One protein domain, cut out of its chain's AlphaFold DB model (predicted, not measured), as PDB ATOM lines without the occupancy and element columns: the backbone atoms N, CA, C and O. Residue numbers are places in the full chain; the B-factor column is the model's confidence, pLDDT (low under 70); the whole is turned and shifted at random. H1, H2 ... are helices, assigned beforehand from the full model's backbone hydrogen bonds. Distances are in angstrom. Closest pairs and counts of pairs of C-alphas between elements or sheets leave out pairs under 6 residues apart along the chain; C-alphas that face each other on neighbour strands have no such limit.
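Overview. This is residues 35 to 91 of the 231 residues of the protein "APC family permease" of Ktedonobacteraceae bacterium (UniProt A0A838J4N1). A long helix, H3, makes the length of a rod, and the chain before it, in two shorter helices, H1 and H2, runs back along it end to end, H2 near the start of H3 and H1 near its other end. The printed part has 57 residues with three named helices, in the order H1, H2, H3, and no named strand: all helix. It is loose, with a radius of gyration of the C-alphas of 13.5 A, and spans 42 by 19 by 12 A.

Along the chain. H3, residues 62 to 90, is 41.9 A long, from C-alpha 62 at (-61.018, -27.242, 13.450) to C-alpha 90 at (-26.967, -44.425, 30.734). It has a kink of 25 degrees near residue 78. H2 is residues 52 to 59, 11.1 A. H1 is residues 38 to 49, 16.6 A, with C-alpha 38 at (-37.383, -39.620, 35.073).

Arrangement. H2 and H3 form a helical hairpin, opposite ways at a steep tilt of 41 degrees. H3 touches H2 with residues 65 to 69 alone; the closest C-alphas, of Ala 58 and Leu 66, are 5.2 A apart. H3 touches H1 with residues 77 to 88 alone; the closest C-alphas, of Pro 38 and Ala 85, are 5.9 A apart. H1 and H3 run opposite ways at 35.5 degrees, only just a steep tilt. H1 and H2 meet only through their link. Every O i to N i+4 pair is within hydrogen-bond range in H1, against 3 of 4 in H2 and 24 of 25 in H3.

Size, cuts and confidence. The two C-alphas farthest apart, of Gly 62 and Phe 91, are 43.1 A apart. The printed part has no cut, and both links are tight. The mean pLDDT of the printed part is 76.8; residues 35 to 36, 52 to 53 and 87 to 91 are under 70.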
ATOM      1  N   ILE A  35     -33.025 -35.762  42.781       62.28
ATOM      2  CA  ILE A  35     -34.442 -35.574  43.122       62.28
ATOM      3  C   ILE A  35     -35.315 -35.532  41.855       62.28
ATOM      4  O   ILE A  35     -36.523 -35.774  41.908       62.28
ATOM      5  N   LEU A  36     -34.695 -35.271  40.699       67.69
ATOM      6  CA  LEU A  36     -35.359 -35.183  39.406       67.69
ATOM      7  C   LEU A  36     -35.618 -36.590  38.860       67.69
ATOM      8  O   LEU A  36     -34.806 -37.208  38.176       67.69
ATOM      9  N   THR A  37     -36.778 -37.126  39.216       74.88
ATOM     10  CA  THR A  37     -37.202 -38.457  38.782       74.88
ATOM     11  C   THR A  37     -37.407 -38.451  37.257       74.88
ATOM     12  O   THR A  37     -37.944 -37.476  36.730       74.88
ATOM     13  N   PRO A  38     -37.107 -39.536  36.516       71.88
ATOM     14  CA  PRO A  38     -37.383 -39.620  35.073       71.88
ATOM     15  C   PRO A  38     -38.847 -39.314  34.704       71.88
ATOM     16  O   PRO A  38     -39.134 -38.814  33.616       71.88
ATOM     17  N   ARG A  39     -39.788 -39.550  35.631       73.19
ATOM     18  CA  ARG A  39     -41.185 -39.115  35.494       73.19
ATOM     19  C   ARG A  39     -41.341 -37.596  35.469       73.19
ATOM     20  O   ARG A  39     -42.058 -37.099  34.612       73.19
ATOM     21  N   ASP A  40     -40.688 -36.881  36.377       82.38
ATOM     22  CA  ASP A  40     -40.749 -35.417  36.456       82.38
ATOM     23  C   ASP A  40     -40.177 -34.779  35.182       82.38
ATOM     24  O   ASP A  40     -40.799 -33.921  34.562       82.38
ATOM     25  N   LEU A  41     -39.066 -35.332  34.685       77.25
ATOM     26  CA  LEU A  41     -38.464 -34.926  33.415       77.25
ATOM     27  C   LEU A  41     -39.401 -35.154  32.217       77.25
ATOM     28  O   LEU A  41     -39.495 -34.312  31.325       77.25
ATOM     29  N   THR A  42     -40.136 -36.270  32.218       79.00
ATOM     30  CA  THR A  42     -41.142 -36.572  31.188       79.00
ATOM     31  C   THR A  42     -42.289 -35.564  31.236       79.00
ATOM     32  O   THR A  42     -42.665 -35.020  30.199       79.00
ATOM     33  N   PHE A  43     -42.824 -35.267  32.425       81.62
ATOM     34  CA  PHE A  43     -43.895 -34.282  32.590       81.62
ATOM     35  C   PHE A  43     -43.456 -32.875  32.180       81.62
ATOM     36  O   PHE A  43     -44.198 -32.190  31.478       81.62
ATOM     37  N   LEU A  44     -42.240 -32.466  32.541       81.00
ATOM     38  CA  LEU A  44     -41.668 -31.186  32.134       81.00
ATOM     39  C   LEU A  44     -41.564 -31.077  30.605       81.00
ATOM     40  O   LEU A  44     -41.926 -30.050  30.030       81.00
ATOM     41  N   PHE A  45     -41.159 -32.154  29.931       78.06
ATOM     42  CA  PHE A  45     -41.098 -32.197  28.471       78.06
ATOM     43  C   PHE A  45     -42.498 -32.112  27.832       78.06
ATOM     44  O   PHE A  45     -42.675 -31.399  26.843       78.06
ATOM     45  N   VAL A  46     -43.517 -32.758  28.424       79.31
ATOM     46  CA  VAL A  46     -44.922 -32.634  27.983       79.31
ATOM     47  C   VAL A  46     -45.369 -31.181  28.117       79.31
ATOM     48  O   VAL A  46     -45.849 -30.599  27.155       79.31
ATOM     49  N   ILE A  47     -45.173 -30.563  29.281       79.44
ATOM     50  CA  ILE A  47     -45.653 -29.200  29.553       79.44
ATOM     51  C   ILE A  47     -45.016 -28.178  28.599       79.44
ATOM     52  O   ILE A  47     -45.708 -27.291  28.099       79.44
ATOM     53  N   ILE A  48     -43.718 -28.311  28.310       77.75
ATOM     54  CA  ILE A  48     -43.009 -27.401  27.399       77.75
ATOM     55  C   ILE A  48     -43.444 -27.604  25.937       77.75
ATOM     56  O   ILE A  48     -43.538 -26.629  25.194       77.75
ATOM     57  N   LEU A  49     -43.744 -28.834  25.503       75.12
ATOM     58  CA  LEU A  49     -44.184 -29.098  24.124       75.12
ATOM     59  C   LEU A  49     -45.670 -28.795  23.886       75.12
ATOM     60  O   LEU A  49     -46.038 -28.300  22.818       75.12
ATOM     61  N   PHE A  50     -46.516 -29.045  24.882       76.06
ATOM     62  CA  PHE A  50     -47.947 -28.726  24.868       76.06
ATOM     63  C   PHE A  50     -48.230 -27.279  25.315       76.06
ATOM     64  O   PHE A  50     -49.361 -26.931  25.648       76.06
ATOM     65  N   PHE A  51     -47.208 -26.416  25.313       75.12
ATOM     66  CA  PHE A  51     -47.312 -25.010  25.690       75.12
ATOM     67  C   PHE A  51     -48.423 -24.275  24.917       75.12
ATOM     68  O   PHE A  51     -48.702 -24.569  23.753       75.12
ATOM     69  N   ILE A  52     -49.039 -23.277  25.562       68.06
ATOM     70  CA  ILE A  52     -50.314 -22.645  25.162       68.06
ATOM     71  C   ILE A  52     -50.362 -22.119  23.715       68.06
ATOM     72  O   ILE A  52     -51.428 -22.058  23.094       68.06
ATOM     73  N   THR A  53     -49.212 -21.741  23.156       69.69
ATOM     74  CA  THR A  53     -49.101 -21.239  21.782       69.69
ATOM     75  C   THR A  53     -49.263 -22.340  20.734       69.69
ATOM     76  O   THR A  53     -49.767 -22.064  19.647       69.69
ATOM     77  N   ASN A  54     -48.874 -23.577  21.057       72.50
ATOM     78  CA  ASN A  54     -48.928 -24.716  20.144       72.50
ATOM     79  C   ASN A  54     -50.364 -25.245  19.995       72.50
ATOM     80  O   ASN A  54     -50.843 -25.435  18.878       72.50
ATOM     81  N   ASP A  55     -51.085 -25.384  21.110       73.69
ATOM     82  CA  ASP A  55     -52.473 -25.868  21.123       73.69
ATOM     83  C   ASP A  55     -53.410 -24.906  20.374       73.69
ATOM     84  O   ASP A  55     -54.178 -25.280  19.487       73.69
ATOM     85  N   SER A  56     -53.233 -23.606  20.610       73.75
ATOM     86  CA  SER A  56     -54.017 -22.576  19.929       73.75
ATOM     87  C   SER A  56     -53.880 -22.653  18.392       73.75
ATOM     88  O   SER A  56     -54.802 -22.270  17.668       73.75
ATOM     89  N   ASN A  57     -52.735 -23.121  17.873       70.06
ATOM     90  CA  ASN A  57     -52.493 -23.266  16.434       70.06
ATOM     91  C   ASN A  57     -53.221 -24.498  15.861       70.06
ATOM     92  O   ASN A  57     -53.663 -24.485  14.713       70.06
ATOM     93  N   ALA A  58     -53.400 -25.540  16.677       75.38
ATOM     94  CA  ALA A  58     -54.158 -26.736  16.322       75.38
ATOM     95  C   ALA A  58     -55.670 -26.464  16.254       75.38
ATOM     96  O   ALA A  58     -56.341 -26.952  15.341       75.38
ATOM     97  N   VAL A  59     -56.199 -25.620  17.151       78.81
ATOM     98  CA  VAL A  59     -57.617 -25.209  17.152       78.81
ATOM     99  C   VAL A  59     -58.010 -24.505  15.845       78.81
ATOM    100  O   VAL A  59     -59.131 -24.670  15.362       78.81
ATOM    101  N   ALA A  60     -57.084 -23.773  15.212       75.69
ATOM    102  CA  ALA A  60     -57.330 -23.105  13.931       75.69
ATOM    103  C   ALA A  60     -57.663 -24.083  12.782       75.69
ATOM    104  O   ALA A  60     -58.321 -23.695  11.818       75.69
ATOM    105  N   GLY A  61     -57.256 -25.353  12.893       76.19
ATOM    106  CA  GLY A  61     -57.565 -26.419  11.933       76.19
ATOM    107  C   GLY A  61     -58.932 -27.089  12.132       76.19
ATOM    108  O   GLY A  61     -59.253 -28.041  11.419       76.19
ATOM    109  N   GLY A  62     -59.737 -26.629  13.095       80.25
ATOM    110  CA  GLY A  62     -61.018 -27.242  13.450       80.25
ATOM    111  C   GLY A  62     -60.879 -28.574  14.212       80.25
ATOM    112  O   GLY A  62     -59.774 -28.969  14.594       80.25
ATOM    113  N   PRO A  63     -61.988 -29.310  14.433       79.25
ATOM    114  CA  PRO A  63     -61.997 -30.514  15.277       79.25
ATOM    115  C   PRO A  63     -61.068 -31.631  14.779       79.25
ATOM    116  O   PRO A  63     -60.446 -32.332  15.574       79.25
ATOM    117  N   ALA A  64     -60.942 -31.776  13.457       82.50
ATOM    118  CA  ALA A  64     -60.038 -32.746  12.844       82.50
ATOM    119  C   ALA A  64     -58.558 -32.352  13.012       82.50
ATOM    120  O   ALA A  64     -57.714 -33.226  13.197       82.50
ATOM    121  N   GLY A  65     -58.249 -31.049  13.000       81.06
ATOM    122  CA  GLY A  65     -56.903 -30.535  13.259       81.06
ATOM    123  C   GLY A  65     -56.431 -30.840  14.679       81.06
ATOM    124  O   GLY A  65     -55.310 -31.304  14.862       81.06
ATOM    125  N   LEU A  66     -57.318 -30.692  15.667       82.31
ATOM    126  CA  LEU A  66     -57.036 -31.053  17.060       82.31
ATOM    127  C   LEU A  66     -56.767 -32.552  17.239       82.31
ATOM    128  O   LEU A  66     -55.802 -32.928  17.902       82.31
ATOM    129  N   ALA A  67     -57.577 -33.412  16.617       84.81
ATOM    130  CA  ALA A  67     -57.376 -34.859  16.690       84.81
ATOM    131  C   ALA A  67     -56.030 -35.281  16.072       84.81
ATOM    132  O   ALA A  67     -55.284 -36.051  16.676       84.81
ATOM    133  N   LEU A  68     -55.689 -34.743  14.897       85.94
ATOM    134  CA  LEU A  68     -54.416 -35.022  14.228       85.94
ATOM    135  C   LEU A  68     -53.216 -34.472  15.002       85.94
ATOM    136  O   LEU A  68     -52.174 -35.122  15.048       85.94
ATOM    137  N   TRP A  69     -53.361 -33.310  15.635       85.44
ATOM    138  CA  TRP A  69     -52.320 -32.721  16.471       85.44
ATOM    139  C   TRP A  69     -52.048 -33.558  17.722       85.44
ATOM    140  O   TRP A  69     -50.889 -33.853  18.005       85.44
ATOM    141  N   LEU A  70     -53.089 -34.027  18.422       84.88
ATOM    142  CA  LEU A  70     -52.927 -34.912  19.582       84.88
ATOM    143  C   LEU A  70     -52.292 -36.251  19.198       84.88
ATOM    144  O   LEU A  70     -51.389 -36.723  19.887       84.88
ATOM    145  N   ILE A  71     -52.731 -36.854  18.090       88.06
ATOM    146  CA  ILE A  71     -52.179 -38.126  17.606       88.06
ATOM    147  C   ILE A  71     -50.717 -37.947  17.185       88.06
ATOM    148  O   ILE A  71     -49.867 -38.726  17.607       88.06
ATOM    149  N   GLY A  72     -50.408 -36.914  16.397       84.00
ATOM    150  CA  GLY A  72     -49.044 -36.618  15.958       84.00
ATOM    151  C   GLY A  72     -48.119 -36.279  17.125       84.00
ATOM    152  O   GLY A  72     -47.001 -36.788  17.191       84.00
ATOM    153  N   GLY A  73     -48.615 -35.494  18.083       83.62
ATOM    154  CA  GLY A  73     -47.919 -35.185  19.325       83.62
ATOM    155  C   GLY A  73     -47.596 -36.451  20.105       83.62
ATOM    156  O   GLY A  73     -46.434 -36.698  20.405       83.62
ATOM    157  N   LEU A  74     -48.583 -37.306  20.367       84.25
ATOM    158  CA  LEU A  74     -48.383 -38.516  21.164       84.25
ATOM    159  C   LEU A  74     -47.455 -39.530  20.478       84.25
ATOM    160  O   LEU A  74     -46.573 -40.092  21.127       84.25
ATOM    161  N   LEU A  75     -47.610 -39.731  19.166       87.50
ATOM    162  CA  LEU A  75     -46.809 -40.691  18.403       87.50
ATOM    163  C   LEU A  75     -45.334 -40.272  18.304       87.50
ATOM    164  O   LEU A  75     -44.457 -41.130  18.241       87.50
ATOM    165  N   PHE A  76     -45.054 -38.966  18.328       81.50
ATOM    166  CA  PHE A  76     -43.694 -38.429  18.370       81.50
ATOM    167  C   PHE A  76     -43.135 -38.351  19.801       81.50
ATOM    168  O   PHE A  76     -41.945 -38.569  20.026       81.50
ATOM    169  N   PHE A  77     -43.991 -38.089  20.790       80.56
ATOM    170  CA  PHE A  77     -43.591 -37.889  22.179       80.56
ATOM    171  C   PHE A  77     -43.204 -39.191  22.882       80.56
ATOM    172  O   PHE A  77     -42.201 -39.223  23.588       80.56
ATOM    173  N   VAL A  78     -43.963 -40.274  22.679       83.50
ATOM    174  CA  VAL A  78     -43.686 -41.582  23.301       83.50
ATOM    175  C   VAL A  78     -42.255 -42.071  23.023       83.50
ATOM    176  O   VAL A  78     -41.535 -42.336  23.988       83.50
ATOM    177  N   PRO A  79     -41.777 -42.153  21.765       81.62
ATOM    178  CA  PRO A  79     -40.404 -42.580  21.499       81.62
ATOM    179  C   PRO A  79     -39.362 -41.565  21.990       81.62
ATOM    180  O   PRO A  79     -38.295 -41.968  22.448       81.62
ATOM    181  N   CYS A  80     -39.668 -40.265  21.951       77.94
ATOM    182  CA  CYS A  80     -38.763 -39.220  22.430       77.94
ATOM    183  C   CYS A  80     -38.554 -39.297  23.952       77.94
ATOM    184  O   CYS A  80     -37.417 -39.327  24.417       77.94
ATOM    185  N   GLY A  81     -39.635 -39.447  24.724       77.00
ATOM    186  CA  GLY A  81     -39.575 -39.616  26.177       77.00
ATOM    187  C   GLY A  81     -38.827 -40.883  26.589       77.00
ATOM    188  O   GLY A  81     -38.039 -40.850  27.531       77.00
ATOM    189  N   ILE A  82     -38.999 -41.982  25.844       81.44
ATOM    190  CA  ILE A  82     -38.231 -43.216  26.065       81.44
ATOM    191  C   ILE A  82     -36.739 -42.978  25.801       81.44
ATOM    192  O   ILE A  82     -35.914 -43.382  26.619       81.44
ATOM    193  N   ALA A  83     -36.375 -42.302  24.709       78.50
ATOM    194  CA  ALA A  83     -34.979 -42.004  24.389       78.50
ATOM    195  C   ALA A  83     -34.313 -41.130  25.467       78.50
ATOM    196  O   ALA A  83     -33.214 -41.444  25.922       78.50
ATOM    197  N   THR A  84     -34.993 -40.079  25.934       71.56
ATOM    198  CA  THR A  84     -34.491 -39.211  27.009       71.56
ATOM    199  C   THR A  84     -34.385 -39.953  28.343       71.56
ATOM    200  O   THR A  84     -33.399 -39.777  29.058       71.56
ATOM    201  N   ALA A  85     -35.349 -40.820  28.667       74.75
ATOM    202  CA  ALA A  85     -35.310 -41.630  29.882       74.75
ATOM    203  C   ALA A  85     -34.148 -42.633  29.872       74.75
ATOM    204  O   ALA A  85     -33.444 -42.762  30.868       74.75
ATOM    205  N   GLN A  86     -33.909 -43.309  28.743       73.69
ATOM    206  CA  GLN A  86     -32.783 -44.235  28.590       73.69
ATOM    207  C   GLN A  86     -31.443 -43.512  28.723       73.69
ATOM    208  O   GLN A  86     -30.536 -44.000  29.392       73.69
ATOM    209  N   LEU A  87     -31.336 -42.315  28.154       66.19
ATOM    210  CA  LEU A  87     -30.116 -41.525  28.220       66.19
ATOM    211  C   LEU A  87     -29.821 -40.994  29.629       66.19
ATOM    212  O   LEU A  87     -28.665 -40.991  30.045       66.19
ATOM    213  N   GLY A  88     -30.862 -40.621  30.380       65.06
ATOM    214  CA  GLY A  88     -30.739 -40.240  31.790       65.06
ATOM    215  C   GLY A  88     -30.303 -41.389  32.706       65.06
ATOM    216  O   GLY A  88     -29.760 -41.139  33.775       65.06
ATOM    217  N   ILE A  89     -30.507 -42.644  32.288       65.50
ATOM    218  CA  ILE A  89     -30.041 -43.837  33.013       65.50
ATOM    219  C   ILE A  89     -28.614 -44.224  32.584       65.50
ATOM    220  O   ILE A  89     -27.843 -44.716  33.405       65.50
ATOM    221  N   LEU A  90     -28.249 -44.003  31.314       63.75
ATOM    222  CA  LEU A  90     -26.967 -44.425  30.734       63.75
ATOM    223  C   LEU A  90     -25.764 -43.616  31.251       63.75
ATOM    224  O   LEU A  90     -24.665 -44.154  31.357       63.75
ATOM    225  N   PHE A  91     -25.966 -42.339  31.590       57.66
ATOM    226  CA  PHE A  91     -24.921 -41.463  32.119       57.66
ATOM    227  C   PHE A  91     -25.427 -40.726  33.368       57.66
ATOM    228  O   PHE A  91     -25.991 -39.642  33.241       57.66
TER     229      PHE A  91